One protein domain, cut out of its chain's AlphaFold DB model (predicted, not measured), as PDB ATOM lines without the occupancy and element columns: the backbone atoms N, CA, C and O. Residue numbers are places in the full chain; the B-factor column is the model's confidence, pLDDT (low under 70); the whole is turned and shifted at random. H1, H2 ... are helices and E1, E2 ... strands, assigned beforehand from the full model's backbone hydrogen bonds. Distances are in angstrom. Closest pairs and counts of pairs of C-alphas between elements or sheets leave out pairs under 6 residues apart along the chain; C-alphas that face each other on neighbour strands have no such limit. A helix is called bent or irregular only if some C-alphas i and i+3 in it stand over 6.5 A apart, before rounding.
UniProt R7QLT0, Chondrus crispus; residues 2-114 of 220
ATOM      1  N   GLY A   2      88.248 133.615 109.096       42.56
ATOM      2  CA  GLY A   2      89.070 134.433 108.205       42.56
ATOM      3  C   GLY A   2      90.056 133.541 107.472       42.56
ATOM      4  O   GLY A   2      90.869 132.892 108.117       42.56
ATOM      5  N   SER A   3      89.960 133.475 106.146       46.28
ATOM      6  CA  SER A   3      91.032 132.905 105.344       46.28
ATOM      7  C   SER A   3      92.237 133.826 105.492       46.28
ATOM      8  O   SER A   3      92.257 134.945 104.981       46.28
ATOM      9  N   GLU A   4      93.210 133.373 106.273       55.19
ATOM     10  CA  GLU A   4      94.526 133.982 106.378       55.19
ATOM     11  C   GLU A   4      95.163 133.885 104.993       55.19
ATOM     12  O   GLU A   4      95.720 132.864 104.596       55.19
ATOM     13  N   THR A   5      94.982 134.927 104.188       57.56
ATOM     14  CA  THR A   5      95.679 135.048 102.917       57.56
ATOM     15  C   THR A   5      97.157 135.097 103.250       57.56
ATOM     16  O   THR A   5      97.586 136.044 103.909       57.56
ATOM     17  N   LEU A   6      97.898 134.062 102.853       68.06
ATOM     18  CA  LEU A   6      99.326 133.944 103.109       68.06
ATOM     19  C   LEU A   6     100.010 135.223 102.615       68.06
ATOM     20  O   LEU A   6     100.079 135.470 101.410       68.06
ATOM     21  N   ASP A   7     100.417 136.074 103.552       76.50
ATOM     22  CA  ASP A   7     101.006 137.363 103.220       76.50
ATOM     23  C   ASP A   7     102.417 137.144 102.665       76.50
ATOM     24  O   ASP A   7     103.130 136.214 103.059       76.50
ATOM     25  N   SER A   8     102.827 138.026 101.761       78.62
ATOM     26  CA  SER A   8     104.152 138.068 101.138       78.62
ATOM     27  C   SER A   8     105.300 137.911 102.149       78.62
ATOM     28  O   SER A   8     106.296 137.255 101.850       78.62
ATOM     29  N   TYR A   9     105.131 138.425 103.372       84.00
ATOM     30  CA  TYR A   9     106.083 138.279 104.476       84.00
ATOM     31  C   TYR A   9     106.339 136.827 104.889       84.00
ATOM     32  O   TYR A   9     107.494 136.437 105.048       84.00
ATOM     33  N   HIS A  10     105.290 136.017 105.048       86.69
ATOM     34  CA  HIS A  10     105.435 134.615 105.455       86.69
ATOM     35  C   HIS A  10     106.125 133.798 104.365       86.69
ATOM     36  O   HIS A  10     106.941 132.925 104.656       86.69
ATOM     37  N   LEU A  11     105.832 134.117 103.104       87.50
ATOM     38  CA  LEU A  11     106.442 133.446 101.965       87.50
ATOM     39  C   LEU A  11     107.925 133.822 101.836       87.50
ATOM     40  O   LEU A  11     108.765 132.945 101.661       87.50
ATOM     41  N   ASN A  12     108.269 135.098 102.027       89.00
ATOM     42  CA  ASN A  12     109.665 135.532 102.051       89.00
ATOM     43  C   ASN A  12     110.443 134.916 103.230       89.00
ATOM     44  O   ASN A  12     111.590 134.518 103.064       89.00
ATOM     45  N   PHE A  13     109.809 134.762 104.397       89.19
ATOM     46  CA  PHE A  13     110.407 134.071 105.545       89.19
ATOM     47  C   PHE A  13     110.672 132.585 105.262       89.19
ATOM     48  O   PHE A  13     111.737 132.071 105.589       89.19
ATOM     49  N   ALA A  14     109.734 131.891 104.613       89.56
ATOM     50  CA  ALA A  14     109.941 130.500 104.212       89.56
ATOM     51  C   ALA A  14     111.082 130.356 103.187       89.56
ATOM     52  O   ALA A  14     111.839 129.387 103.226       89.56
ATOM     53  N   LEU A  15     111.219 131.325 102.282       89.50
ATOM     54  CA  LEU A  15     112.271 131.352 101.268       89.50
ATOM     55  C   LEU A  15     113.660 131.666 101.841       89.50
ATOM     56  O   LEU A  15     114.651 131.169 101.301       89.50
ATOM     57  N   ASP A  16     113.742 132.382 102.963       90.12
ATOM     58  CA  ASP A  16     115.006 132.664 103.660       90.12
ATOM     59  C   ASP A  16     115.743 131.375 104.067       90.12
ATOM     60  O   ASP A  16     116.961 131.271 103.906       90.12
ATOM     61  N   ALA A  17     115.001 130.325 104.448       90.69
ATOM     62  CA  ALA A  17     115.568 129.003 104.732       90.69
ATOM     63  C   ALA A  17     116.331 128.401 103.533       90.69
ATOM     64  O   ALA A  17     117.262 127.612 103.712       90.69
ATOM     65  N   PHE A  18     115.969 128.801 102.312       88.38
ATOM     66  CA  PHE A  18     116.608 128.390 101.061       88.38
ATOM     67  C   PHE A  18     117.584 129.439 100.513       88.38
ATOM     68  O   PHE A  18     118.106 129.260  99.413       88.38
ATOM     69  N   LYS A  19     117.860 130.518 101.264       91.62
ATOM     70  CA  LYS A  19     118.634 131.686 100.804       91.62
ATOM     71  C   LYS A  19     118.027 132.327  99.553       91.62
ATOM     72  O   LYS A  19     118.747 132.826  98.685       91.62
ATOM     73  N   LEU A  20     116.703 132.268  99.451       91.94
ATOM     74  CA  LEU A  20     115.926 132.872  98.382       91.94
ATOM     75  C   LEU A  20     115.233 134.127  98.915       91.94
ATOM     76  O   LEU A  20     114.830 134.173 100.075       91.94
ATOM     77  N   SER A  21     115.062 135.132  98.062       89.75
ATOM     78  CA  SER A  21     114.310 136.343  98.400       89.75
ATOM     79  C   SER A  21     113.306 136.705  97.311       89.75
ATOM     80  O   SER A  21     113.513 136.420  96.128       89.75
ATOM     81  N   LEU A  22     112.195 137.321  97.713       88.81
ATOM     82  CA  LEU A  22     111.181 137.844  96.799       88.81
ATOM     83  C   LEU A  22     111.375 139.335  96.589       88.81
ATOM     84  O   LEU A  22     111.327 140.120  97.535       88.81
ATOM     85  N   GLU A  23     111.500 139.734  95.330       87.56
ATOM     86  CA  GLU A  23     111.564 141.141  94.951       87.56
ATOM     87  C   GLU A  23     110.409 141.491  94.009       87.56
ATOM     88  O   GLU A  23     110.251 140.838  92.975       87.56
ATOM     89  N   PRO A  24     109.594 142.520  94.303       85.31
ATOM     90  CA  PRO A  24     108.543 142.953  93.389       85.31
ATOM     91  C   PRO A  24     109.120 143.365  92.027       85.31
ATOM     92  O   PRO A  24     110.064 144.156  91.958       85.31
ATOM     93  N   VAL A  25     108.508 142.901  90.934       81.38
ATOM     94  CA  VAL A  25     108.946 143.214  89.559       81.38
ATOM     95  C   VAL A  25     108.934 144.725  89.302       81.38
ATOM     96  O   VAL A  25     109.834 145.248  88.648       81.38
ATOM     97  N   VAL A  26     107.974 145.451  89.885       70.44
ATOM     98  CA  VAL A  26     107.851 146.919  89.771       70.44
ATOM     99  C   VAL A  26     109.062 147.674  90.327       70.44
ATOM    100  O   VAL A  26     109.413 148.744  89.826       70.44
ATOM    101  N   SER A  27     109.737 147.105  91.326       62.47
ATOM    102  CA  SER A  27     110.946 147.675  91.928       62.47
ATOM    103  C   SER A  27     112.190 147.375  91.090       62.47
ATOM    104  O   SER A  27     113.225 148.028  91.232       62.47
ATOM    105  N   CYS A  28     112.093 146.419  90.165       54.88
ATOM    106  CA  CYS A  28     113.210 145.882  89.412       54.88
ATOM    107  C   CYS A  28     113.300 146.494  87.999       54.88
ATOM    108  O   CYS A  28     113.448 145.783  87.009       54.88
ATOM    109  N   ARG A  29     113.294 147.837  87.886       52.09
ATOM    110  CA  ARG A  29     113.551 148.564  86.612       52.09
ATOM    111  C   ARG A  29     114.899 148.221  85.952       52.09
ATOM    112  O   ARG A  29     115.107 148.556  84.793       52.09
ATOM    113  N   ARG A  30     115.821 147.595  86.695       53.16
ATOM    114  CA  ARG A  30     117.130 147.098  86.230       53.16
ATOM    115  C   ARG A  30     117.220 145.568  86.198       53.16
ATOM    116  O   ARG A  30     118.325 145.041  86.092       53.16
ATOM    117  N   SER A  31     116.106 144.847  86.350       58.94
ATOM    118  CA  SER A  31     116.140 143.388  86.237       58.94
ATOM    119  C   SER A  31     116.619 142.992  84.848       58.94
ATOM    120  O   SER A  31     116.185 143.577  83.858       58.94
ATOM    121  N   LEU A  32     117.455 141.957  84.788       67.50
ATOM    122  CA  LEU A  32     117.669 141.176  83.569       67.50
ATOM    123  C   LEU A  32     116.314 140.810  82.940       67.50
ATOM    124  O   LEU A  32     115.327 140.687  83.687       67.50
ATOM    125  N   PRO A  33     116.255 140.636  81.607       76.44
ATOM    126  CA  PRO A  33     115.006 140.358  80.914       76.44
ATOM    127  C   PRO A  33     114.296 139.162  81.565       76.44
ATOM    128  O   PRO A  33     114.953 138.273  82.115       76.44
ATOM    129  N   PRO A  34     112.953 139.130  81.559       76.88
ATOM    130  CA  PRO A  34     112.192 138.173  82.358       76.88
ATOM    131  C   PRO A  34     112.560 136.711  82.055       76.88
ATOM    132  O   PRO A  34     112.582 135.882  82.956       76.88
ATOM    133  N   GLN A  35     112.959 136.427  80.816       78.50
ATOM    134  CA  GLN A  35     113.448 135.129  80.341       78.50
ATOM    135  C   GLN A  35     114.745 134.618  81.001       78.50
ATOM    136  O   GLN A  35     114.970 133.404  81.041       78.50
ATOM    137  N   ASP A  36     115.565 135.514  81.558       81.62
ATOM    138  CA  ASP A  36     116.811 135.168  82.258       81.62
ATOM    139  C   ASP A  36     116.596 134.885  83.749       81.62
ATOM    140  O   ASP A  36     117.508 134.418  84.435       81.62
ATOM    141  N   GLN A  37     115.400 135.160  84.279       86.75
ATOM    142  CA  GLN A  37     115.073 134.791  85.653       86.75
ATOM    143  C   GLN A  37     114.846 133.277  85.764       86.75
ATOM    144  O   GLN A  37     114.584 132.585  84.782       86.75
ATOM    145  N   LYS A  38     114.945 132.751  86.987       87.56
ATOM    146  CA  LYS A  38     114.742 131.317  87.254       87.56
ATOM    147  C   LYS A  38     113.292 130.988  87.602       87.56
ATOM    148  O   LYS A  38     112.781 129.945  87.208       87.56
ATOM    149  N   ALA A  39     112.634 131.872  88.348       90.12
ATOM    150  CA  ALA A  39     111.238 131.724  88.721       90.12
ATOM    151  C   ALA A  39     110.587 133.076  89.027       90.12
ATOM    152  O   ALA A  39     111.240 134.017  89.491       90.12
ATOM    153  N   PHE A  40     109.279 133.124  88.808       89.69
ATOM    154  CA  PHE A  40     108.392 134.187  89.239       89.69
ATOM    155  C   PHE A  40     107.323 133.620  90.150       89.69
ATOM    156  O   PHE A  40     106.836 132.502  89.966       89.69
ATOM    157  N   LEU A  41     106.928 134.447  91.100       90.50
ATOM    158  CA  LEU A  41     105.804 134.194  91.962       90.50
ATOM    159  C   LEU A  41     104.793 135.313  91.762       90.50
ATOM    160  O   LEU A  41     105.129 136.494  91.816       90.50
ATOM    161  N   LEU A  42     103.557 134.940  91.488       88.25
ATOM    162  CA  LEU A  42     102.516 135.849  91.054       88.25
ATOM    163  C   LEU A  42     101.349 135.759  92.037       88.25
ATOM    164  O   LEU A  42     100.992 134.671  92.488       88.25
ATOM    165  N   LEU A  43     100.780 136.907  92.394       88.19
ATOM    166  CA  LEU A  43      99.652 137.017  93.314       88.19
ATOM    167  C   LEU A  43      98.472 137.679  92.602       88.19
ATOM    168  O   LEU A  43      98.495 138.885  92.358       88.19
ATOM    169  N   HIS A  44      97.427 136.901  92.326       85.56
ATOM    170  CA  HIS A  44      96.210 137.356  91.649       85.56
ATOM    171  C   HIS A  44      94.975 136.928  92.444       85.56
ATOM    172  O   HIS A  44      94.861 135.766  92.834       85.56
ATOM    173  N   HIS A  45      94.055 137.856  92.729       83.94
ATOM    174  CA  HIS A  45      92.848 137.612  93.541       83.94
ATOM    175  C   HIS A  45      93.084 136.760  94.806       83.94
ATOM    176  O   HIS A  45      92.348 135.813  95.072       83.94
ATOM    177  N   LYS A  46      94.114 137.097  95.599       81.75
ATOM    178  CA  LYS A  46      94.495 136.385  96.841       81.75
ATOM    179  C   LYS A  46      94.978 134.940  96.643       81.75
ATOM    180  O   LYS A  46      95.063 134.194  97.617       81.75
ATOM    181  N   ARG A  47      95.315 134.544  95.412       82.38
ATOM    182  CA  ARG A  47      95.927 133.249  95.101       82.38
ATOM    183  C   ARG A  47      97.336 133.424  94.561       82.38
ATOM    184  O   ARG A  47      97.586 134.286  93.719       82.38
ATOM    185  N   TRP A  48      98.232 132.586  95.063       86.00
ATOM    186  CA  TRP A  48      99.620 132.519  94.637       86.00
ATOM    187  C   TRP A  48      99.770 131.488  93.525       86.00
ATOM    188  O   TRP A  48      99.251 130.380  93.630       86.00
ATOM    189  N   PHE A  49     100.503 131.836  92.478       86.88
ATOM    190  CA  PHE A  49     100.864 130.923  91.402       86.88
ATOM    191  C   PHE A  49     102.319 131.127  91.006       86.88
ATOM    192  O   PHE A  49     102.886 132.206  91.181       86.88
ATOM    193  N   THR A  50     102.938 130.060  90.511       89.62
ATOM    194  CA  THR A  50     104.383 130.017  90.278       89.62
ATOM    195  C   THR A  50     104.661 129.779  88.806       89.62
ATOM    196  O   THR A  50     104.143 128.829  88.222       89.62
ATOM    197  N   LEU A  51     105.519 130.609  88.224       88.75
ATOM    198  CA  LEU A  51     106.139 130.341  86.932       88.75
ATOM    199  C   LEU A  51     107.587 129.956  87.184       88.75
ATOM    200  O   LEU A  51     108.325 130.716  87.812       88.75
ATOM    201  N   ARG A  52     108.019 128.798  86.699       89.62
ATOM    202  CA  ARG A  52     109.406 128.350  86.863       89.62
ATOM    203  C   ARG A  52     109.997 127.973  85.520       89.62
ATOM    204  O   ARG A  52     109.343 127.330  84.703       89.62
ATOM    205  N   ARG A  53     111.250 128.364  85.317       87.38
ATOM    206  CA  ARG A  53     112.047 127.916  84.184       87.38
ATOM    207  C   ARG A  53     112.708 126.591  84.536       87.38
ATOM    208  O   ARG A  53     113.458 126.524  85.509       87.38
ATOM    209  N   PHE A  54     112.452 125.573  83.727       85.50
ATOM    210  CA  PHE A  54     113.176 124.309  83.746       85.50
ATOM    211  C   PHE A  54     113.992 124.257  82.457       85.50
ATOM    212  O   PHE A  54     113.428 124.265  81.361       85.50
ATOM    213  N   GLY A  55     115.321 124.303  82.577       81.94
ATOM    214  CA  GLY A  55     116.205 124.330  81.410       81.94
ATOM    215  C   GLY A  55     115.914 125.553  80.535       81.94
ATOM    216  O   GLY A  55     116.177 126.686  80.954       81.94
ATOM    217  N   LYS A  56     115.349 125.319  79.342       78.44
ATOM    218  CA  LYS A  56     114.918 126.360  78.388       78.44
ATOM    219  C   LYS A  56     113.413 126.646  78.374       78.44
ATOM    220  O   LYS A  56     112.993 127.637  77.781       78.44
ATOM    221  N   HIS A  57     112.608 125.808  79.020       82.50
ATOM    222  CA  HIS A  57     111.152 125.899  78.973       82.50
ATOM    223  C   HIS A  57     110.624 126.622  80.213       82.50
ATOM    224  O   HIS A  57     110.988 126.301  81.347       82.50
ATOM    225  N   TRP A  58     109.754 127.609  80.008       86.25
ATOM    226  CA  TRP A  58     108.984 128.207  81.096       86.25
ATOM    227  C   TRP A  58     107.732 127.379  81.326       86.25
ATOM    228  O   TRP A  58     107.051 127.037  80.368       86.25
ATOM    229  N   ILE A  59     107.432 127.051  82.577       85.94
ATOM    230  CA  ILE A  59     106.273 126.233  82.929       85.94
ATOM    231  C   ILE A  59     105.409 126.991  83.930       85.94
ATOM    232  O   ILE A  59     105.906 127.493  84.947       85.94
ATOM    233  N   ASN A  60     104.111 127.057  83.642       86.69
ATOM    234  CA  ASN A  60     103.103 127.526  84.576       86.69
ATOM    235  C   ASN A  60     102.690 126.397  85.519       86.69
ATOM    236  O   ASN A  60     102.175 125.371  85.081       86.69
ATOM    237  N   LEU A  61     102.899 126.608  86.816       83.75
ATOM    238  CA  LEU A  61     102.538 125.682  87.889       83.75
ATOM    239  C   LEU A  61     101.335 126.195  88.697       83.75
ATOM    240  O   LEU A  61     101.190 125.865  89.871       83.75
ATOM    241  N   SER A  62     100.500 127.057  88.109       80.62
ATOM    242  CA  SER A  62      99.257 127.496  88.739       80.62
ATOM    243  C   SER A  62      98.300 126.323  88.939       80.62
ATOM    244  O   SER A  62      98.079 125.544  88.017       80.62
ATOM    245  N   ASP A  63      97.646 126.293  90.093       73.31
ATOM    246  CA  ASP A  63      96.573 125.350  90.430       73.31
ATOM    247  C   ASP A  63      95.330 125.460  89.525       73.31
ATOM    248  O   ASP A  63      94.500 124.558  89.503       73.31
ATOM    249  N   ARG A  64      95.196 126.562  88.778       69.50
ATOM    250  CA  ARG A  64      94.118 126.793  87.803       69.50
ATOM    251  C   ARG A  64      94.224 125.934  86.554       69.50
ATOM    252  O   ARG A  64      93.219 125.694  85.897       69.50
ATOM    253  N   VAL A  65      95.438 125.541  86.187       66.25
ATOM    254  CA  VAL A  65      95.654 124.789  84.959       66.25
ATOM    255  C   VAL A  65      95.705 123.312  85.342       66.25
ATOM    256  O   VAL A  65      96.480 122.949  86.227       66.25
ATOM    257  N   PRO A  66      94.900 122.440  84.706       66.06
ATOM    258  CA  PRO A  66      94.813 121.027  85.084       66.06
ATOM    259  C   PRO A  66      96.145 120.286  84.918       66.06
ATOM    260  O   PRO A  66      96.346 119.220  85.498       66.06
ATOM    261  N   ARG A  67      97.055 120.834  84.102       67.88
ATOM    262  CA  ARG A  67      98.395 120.306  83.853       67.88
ATOM    263  C   ARG A  67      99.411 121.447  83.757       67.88
ATOM    264  O   ARG A  67      99.052 122.544  83.344       67.88
ATOM    265  N   PRO A  68     100.685 121.211  84.092       74.19
ATOM    266  CA  PRO A  68     101.727 122.208  83.885       74.19
ATOM    267  C   PRO A  68     101.877 122.573  82.404       74.19
ATOM    268  O   PRO A  68     102.298 121.746  81.597       74.19
ATOM    269  N   CYS A  69     101.549 123.814  82.049       76.88
ATOM    270  CA  CYS A  69     101.605 124.285  80.664       76.88
ATOM    271  C   CYS A  69     102.906 125.023  80.368       76.88
ATOM    272  O   CYS A  69     103.389 125.811  81.185       76.88
ATOM    273  N   GLN A  70     103.465 124.775  79.183       79.94
ATOM    274  CA  GLN A  70     104.655 125.464  78.707       79.94
ATOM    275  C   GLN A  70     104.302 126.875  78.212       79.94
ATOM    276  O   GLN A  70     103.328 127.072  77.491       79.94
ATOM    277  N   ILE A  71     105.132 127.851  78.571       80.69
ATOM    278  CA  ILE A  71     105.074 129.238  78.110       80.69
ATOM    279  C   ILE A  71     106.289 129.487  77.216       80.69
ATOM    280  O   ILE A  71     107.424 129.169  77.581       80.69
ATOM    281  N   LEU A  72     106.070 130.090  76.049       79.75
ATOM    282  CA  LEU A  72     107.171 130.522  75.193       79.75
ATOM    283  C   LEU A  72     107.870 131.753  75.798       79.75
ATOM    284  O   LEU A  72     107.190 132.679  76.247       79.75
ATOM    285  N   PRO A  73     109.215 131.838  75.748       78.69
ATOM    286  CA  PRO A  73     109.951 132.999  76.262       78.69
ATOM    287  C   PRO A  73     109.475 134.339  75.681       78.69
ATOM    288  O   PRO A  73     109.363 135.317  76.417       78.69
ATOM    289  N   ALA A  74     109.128 134.371  74.388       78.75
ATOM    290  CA  ALA A  74     108.615 135.563  73.711       78.75
ATOM    291  C   ALA A  74     107.260 136.036  74.269       78.75
ATOM    292  O   ALA A  74     106.987 137.234  74.298       78.75
ATOM    293  N   HIS A  75     106.424 135.112  74.752       79.50
ATOM    294  CA  HIS A  75     105.097 135.422  75.287       79.50
ATOM    295  C   HIS A  75     105.122 135.683  76.795       79.50
ATOM    296  O   HIS A  75     104.240 136.359  77.308       79.50
ATOM    297  N   LEU A  76     106.168 135.249  77.505       83.81
ATOM    298  CA  LEU A  76     106.306 135.451  78.948       83.81
ATOM    299  C   LEU A  76     106.202 136.930  79.349       83.81
ATOM    300  O   LEU A  76     105.482 137.276  80.284       83.81
ATOM    301  N   ALA A  77     106.918 137.811  78.647       82.69
ATOM    302  CA  ALA A  77     106.906 139.243  78.942       82.69
ATOM    303  C   ALA A  77     105.520 139.866  78.712       82.69
ATOM    304  O   ALA A  77     105.077 140.708  79.500       82.69
ATOM    305  N   LEU A  78     104.828 139.425  77.659       82.56
ATOM    306  CA  LEU A  78     103.475 139.865  77.334       82.56
ATOM    307  C   LEU A  78     102.484 139.399  78.406       82.56
ATOM    308  O   LEU A  78     101.762 140.225  78.961       82.56
ATOM    309  N   SER A  79     102.510 138.113  78.765       80.94
ATOM    310  CA  SER A  79     101.639 137.546  79.798       80.94
ATOM    311  C   SER A  79     101.847 138.225  81.151       80.94
ATOM    312  O   SER A  79     100.878 138.579  81.817       80.94
ATOM    313  N   LEU A  80     103.099 138.484  81.551       83.31
ATOM    314  CA  LEU A  80     103.389 139.227  82.781       83.31
ATOM    315  C   LEU A  80     102.826 140.653  82.738       83.31
ATOM    316  O   LEU A  80     102.297 141.123  83.744       83.31
ATOM    317  N   SER A  81     102.920 141.326  81.589       82.75
ATOM    318  CA  SER A  81     102.386 142.681  81.416       82.75
ATOM    319  C   SER A  81     100.861 142.698  81.522       82.75
ATOM    320  O   SER A  81     100.310 143.564  82.198       82.75
ATOM    321  N   HIS A  82     100.189 141.723  80.908       83.31
ATOM    322  CA  HIS A  82      98.737 141.585  80.980       83.31
ATOM    323  C   HIS A  82      98.274 141.309  82.415       83.31
ATOM    324  O   HIS A  82      97.434 142.028  82.946       83.31
ATOM    325  N   LEU A  83      98.919 140.361  83.101       83.56
ATOM    326  CA  LEU A  83      98.625 140.064  84.503       83.56
ATOM    327  C   LEU A  83      98.824 141.295  85.400       83.56
ATOM    328  O   LEU A  83      98.017 141.547  86.290       83.56
ATOM    329  N   GLN A  84      99.872 142.087  85.170       84.81
ATOM    330  CA  GLN A  84     100.095 143.326  85.918       84.81
ATOM    331  C   GLN A  84      98.996 144.371  85.683       84.81
ATOM    332  O   GLN A  84      98.632 145.078  86.624       84.81
ATOM    333  N   GLN A  85      98.460 144.467  84.462       84.75
ATOM    334  CA  GLN A  85      97.326 145.344  84.146       84.75
ATOM    335  C   GLN A  85      96.037 144.886  84.836       84.75
ATOM    336  O   GLN A  85      95.304 145.727  85.356       84.75
ATOM    337  N   ASP A  86      95.831 143.574  84.942       85.12
ATOM    338  CA  ASP A  86      94.725 142.953  85.684       85.12
ATOM    339  C   ASP A  86      94.857 143.085  87.215       85.12
ATOM    340  O   ASP A  86      93.989 142.658  87.977       85.12
ATOM    341  N   GLY A  87      95.933 143.710  87.703       83.62
ATOM    342  CA  GLY A  87      96.169 143.919  89.131       83.62
ATOM    343  C   GLY A  87      96.844 142.734  89.825       83.62
ATOM    344  O   GLY A  87      96.853 142.663  91.057       83.62
ATOM    345  N   CYS A  88      97.443 141.811  89.067       86.75
ATOM    346  CA  CYS A  88      98.336 140.803  89.619       86.75
ATOM    347  C   CYS A  88      99.655 141.442  90.067       86.75
ATOM    348  O   CYS A  88     100.330 142.145  89.309       86.75
ATOM    349  N   VAL A  89     100.089 141.123  91.285       87.62
ATOM    350  CA  VAL A  89     101.407 141.535  91.775       87.62
ATOM    351  C   VAL A  89     102.420 140.452  91.433       87.62
ATOM    352  O   VAL A  89     102.291 139.311  91.875       87.62
ATOM    353  N   ALA A  90     103.427 140.810  90.638       87.69
ATOM    354  CA  ALA A  90     104.494 139.900  90.246       87.69
ATOM    355  C   ALA A  90     105.750 140.091  91.106       87.69
ATOM    356  O   ALA A  90     106.225 141.216  91.282       87.69
ATOM    357  N   TYR A  91     106.316 138.982  91.575       89.81
ATOM    358  CA  TYR A  91     107.553 138.906  92.344       89.81
ATOM    359  C   TYR A  91     108.575 138.036  91.612       89.81
ATOM    360  O   TYR A  91     108.255 136.971  91.084       89.81
ATOM    361  N   VAL A  92     109.823 138.483  91.594       89.81
ATOM    362  CA  VAL A  92     110.971 137.720  91.110       89.81
ATOM    363  C   VAL A  92     111.570 136.961  92.281       89.81
ATOM    364  O   VAL A  92     111.825 137.555  93.330       89.81
ATOM    365  N   VAL A  93     111.838 135.670  92.092       90.56
ATOM    366  CA  VAL A  93     112.602 134.884  93.064       90.56
ATOM    367  C   VAL A  93     114.089 135.085  92.781       90.56
ATOM    368  O   VAL A  93     114.587 134.699  91.719       90.56
ATOM    369  N   LYS A  94     114.804 135.706  93.719       88.88
ATOM    370  CA  LYS A  94     116.259 135.879  93.677       88.88
ATOM    371  C   LYS A  94     116.946 134.787  94.490       88.88
ATOM    372  O   LYS A  94     116.432 134.354  95.516       88.88
ATOM    373  N   GLY A  95     118.121 134.376  94.021       87.56
ATOM    374  CA  GLY A  95     118.929 133.310  94.610       87.56
ATOM    375  C   GLY A  95     118.970 132.046  93.749       87.56
ATOM    376  O   GLY A  95     118.488 132.014  92.612       87.56
ATOM    377  N   ASP A  96     119.597 131.005  94.286       87.44
ATOM    378  CA  ASP A  96     119.769 129.727  93.603       87.44
ATOM    379  C   ASP A  96     118.710 128.731  94.063       87.44
ATOM    380  O   ASP A  96     118.727 128.256  95.196       87.44
ATOM    381  N   LEU A  97     117.777 128.419  93.162       86.81
ATOM    382  CA  LEU A  97     116.787 127.375  93.401       86.81
ATOM    383  C   LEU A  97     117.488 126.024  93.614       86.81
ATOM    384  O   LEU A  97     118.484 125.740  92.941       86.81
ATOM    385  N   PRO A  98     116.950 125.166  94.496       86.75
ATOM    386  CA  PRO A  98     117.469 123.821  94.665       86.75
ATOM    387  C   PRO A  98     117.374 123.057  93.342       86.75
ATOM    388  O   PRO A  98     116.360 123.128  92.634       86.75
ATOM    389  N   ALA A  99     118.442 122.322  93.029       82.88
ATOM    390  CA  ALA A  99     118.506 121.487  91.841       82.88
ATOM    391  C   ALA A  99     117.368 120.462  91.871       82.88
ATOM    392  O   ALA A  99     117.167 119.781  92.879       82.88
ATOM    393  N   CYS A 100     116.629 120.350  90.771       84.19
ATOM    394  CA  CYS A 100     115.598 119.331  90.627       84.19
ATOM    395  C   CYS A 100     115.860 118.457  89.397       84.19
ATOM    396  O   CYS A 100     116.508 118.874  88.438       84.19
ATOM    397  N   THR A 101     115.342 117.230  89.415       81.94
ATOM    398  CA  THR A 101     115.473 116.280  88.298       81.94
ATOM    399  C   THR A 101     114.829 116.800  87.013       81.94
ATOM    400  O   THR A 101     115.340 116.544  85.926       81.94
ATOM    401  N   ALA A 102     113.754 117.588  87.128       78.88
ATOM    402  CA  ALA A 102     113.094 118.218  85.988       78.88
ATOM    403  C   ALA A 102     114.001 119.226  85.261       78.88
ATOM    404  O   ALA A 102     113.931 119.319  84.037       78.88
ATOM    405  N   ASP A 103     114.909 119.909  85.972       79.19
ATOM    406  CA  ASP A 103     115.885 120.805  85.338       79.19
ATOM    407  C   ASP A 103     116.822 120.016  84.401       79.19
ATOM    408  O   ASP A 103     117.157 120.501  83.324       79.19
ATOM    409  N   ALA A 104     117.182 118.776  84.761       72.75
ATOM    410  CA  ALA A 104     118.000 117.895  83.922       72.75
ATOM    411  C   ALA A 104     117.213 117.291  82.743       72.75
ATOM    412  O   ALA A 104     117.753 117.160  81.649       72.75
ATOM    413  N   ALA A 105     115.935 116.953  82.943       67.62
ATOM    414  CA  ALA A 105     115.077 116.416  81.881       67.62
ATOM    415  C   ALA A 105     114.704 117.479  80.831       67.62
ATOM    416  O   ALA A 105     114.603 117.186  79.647       67.62
ATOM    417  N   SER A 106     114.563 118.736  81.246       60.22
ATOM    418  CA  SER A 106     114.251 119.871  80.363       60.22
ATOM    419  C   SER A 106     115.421 120.360  79.488       60.22
ATOM    420  O   SER A 106     115.307 121.387  78.815       60.22
ATOM    421  N   LEU A 107     116.562 119.660  79.517       56.59
ATOM    422  CA  LEU A 107     117.706 119.931  78.641       56.59
ATOM    423  C   LEU A 107     117.426 119.540  77.180       56.59
ATOM    424  O   LEU A 107     118.062 120.075  76.273       56.59
ATOM    425  N   PHE A 108     116.481 118.631  76.947       52.09
ATOM    426  CA  PHE A 108     116.106 118.177  75.611       52.09
ATOM    427  C   PHE A 108     115.110 119.152  74.956       52.09
ATOM    428  O   PHE A 108     114.276 119.736  75.638       52.09
ATOM    429  N   ASP A 109     115.168 119.328  73.625       56.56
ATOM    430  CA  ASP A 109     114.167 120.078  72.818       56.56
ATOM    431  C   ASP A 109     112.812 119.376  72.701       56.56
ATOM    432  O   ASP A 109     112.022 119.619  71.796       56.56
ATOM    433  N   THR A 110     112.551 118.450  73.611       54.75
ATOM    434  CA  THR A 110     111.305 117.716  73.670       54.75
ATOM    435  C   THR A 110     110.258 118.610  74.304       54.75
ATOM    436  O   THR A 110     110.308 118.891  75.503       54.75
ATOM    437  N   HIS A 111     109.296 119.030  73.486       52.69
ATOM    438  CA  HIS A 111     108.034 119.598  73.940       52.69
ATOM    439  C   HIS A 111     107.483 118.722  75.078       52.69
ATOM    440  O   HIS A 111     107.329 117.511  74.902       52.69
ATOM    441  N   PHE A 112     107.248 119.301  76.259       51.41
ATOM    442  CA  PHE A 112     106.745 118.561  77.421       51.41
ATOM    443  C   PHE A 112     105.356 117.986  77.087       51.41
ATOM    444  O   PHE A 112     104.349 118.688  77.145       51.41
ATOM    445  N   GLN A 113     105.286 116.706  76.713       54.16
ATOM    446  CA  GLN A 113     104.022 116.013  76.470       54.16
ATOM    447  C   GLN A 113     103.559 115.339  77.761       54.16
ATOM    448  O   GLN A 113     103.988 114.239  78.098       54.16
ATOM    449  N   TRP A 114     102.614 115.963  78.464       53.59
ATOM    450  CA  TRP A 114     101.907 115.335  79.591       53.59
ATOM    451  C   TRP A 114     100.981 114.176  79.171       53.59
ATOM    452  O   TRP A 114     100.269 113.620  80.005       53.59
TER     453      TRP A 114
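What this domain is: This is residues 2 to 114 of the 220 residues of a protein of Chondrus crispus (UniProt R7QLT0). The core is one strongly twisted sheet of six strands, with H1 over one face at the E1 and E6 edge and H2 on the opposite face, making three layers with the sheet between the helices. The short H3 only grazes the sheet near the end of E3. The printed part has 113 residues, with H1 E1 E2 E3 E4 E5 H2 E6 H3 along the chain; the sheet's order is E1 - E6 - E2 - E3 - E4 - E5, antiparallel throughout, and the class is mixed, helices and strands. It is compact, with a radius of gyration of the C-alphas of 14.2 A, and spans 43 by 34 by 31 A.

How they stand to each other: Start at H1, residues 8 to 16: it is on the sheet at a height of 8.1 A, over E6, residues 89 to 94, and runs along the strands, at 10 degrees to E6 on the local plane. Its closest C-alphas to E1, residues 21 to 24, are those of Asn 12 and Leu 22, 5.9 A apart. Edge strand E1 is antiparallel to E6, with N 23 and O 92 at 3.0 A. Next come E2, residues 39 to 44, E3, residues 47 to 54, E4, residues 57 to 60, and E5, residues 69 to 71, a meander, each strand the antiparallel neighbour of the one before. Look for N 42 and O 49 at 2.8 A, N 54 and O 57 at 2.9 A, and N 71 and O 58 at 2.8 A. E6 is the antiparallel neighbour of E2 too, with N 91 and O 41 at 2.8 A. H2, residues 73 to 85, is on the face opposite to H1 at a height of 8.3 A; its closest C-alphas to E6 are those of Gln 84 and Ala 90, 7.1 A apart. H2 is irregular, but only just: C-alphas 74 and 77 are 6.6 A apart. For H3, residues 101 to 105, find Asp 103, whose C-alpha is 4.7 A from that of Phe 54, the closest pair with E3. H1 and H3 have each O i to N i+4 pair within hydrogen-bond range; H2 has 7 of 9.

Where its parts are: Find C-alpha 8 at (104.152, 138.068, 101.138), where H1 begins its 12.4 A. E1 covers 10.1 A, E2 16.3 A, E3 22.5 A, E4 9.9 A and E5 6.6 A. H2 runs 19.3 A from C-alpha 73 at (109.951, 132.999, 76.262), E6 16.0 A, and H3 6.4 A to C-alpha 105 at (115.077, 116.416, 81.881).

The domain as a whole: The C-alphas of Gly 2 and Asp 109, 45.7 A apart, are the two farthest apart. The printed part has no cut; residues 25 to 38 make the long link from E1 to E2. Confidence is under 70 at residues 2 to 6, 27 to 32, 64 to 67 and 105 to 114.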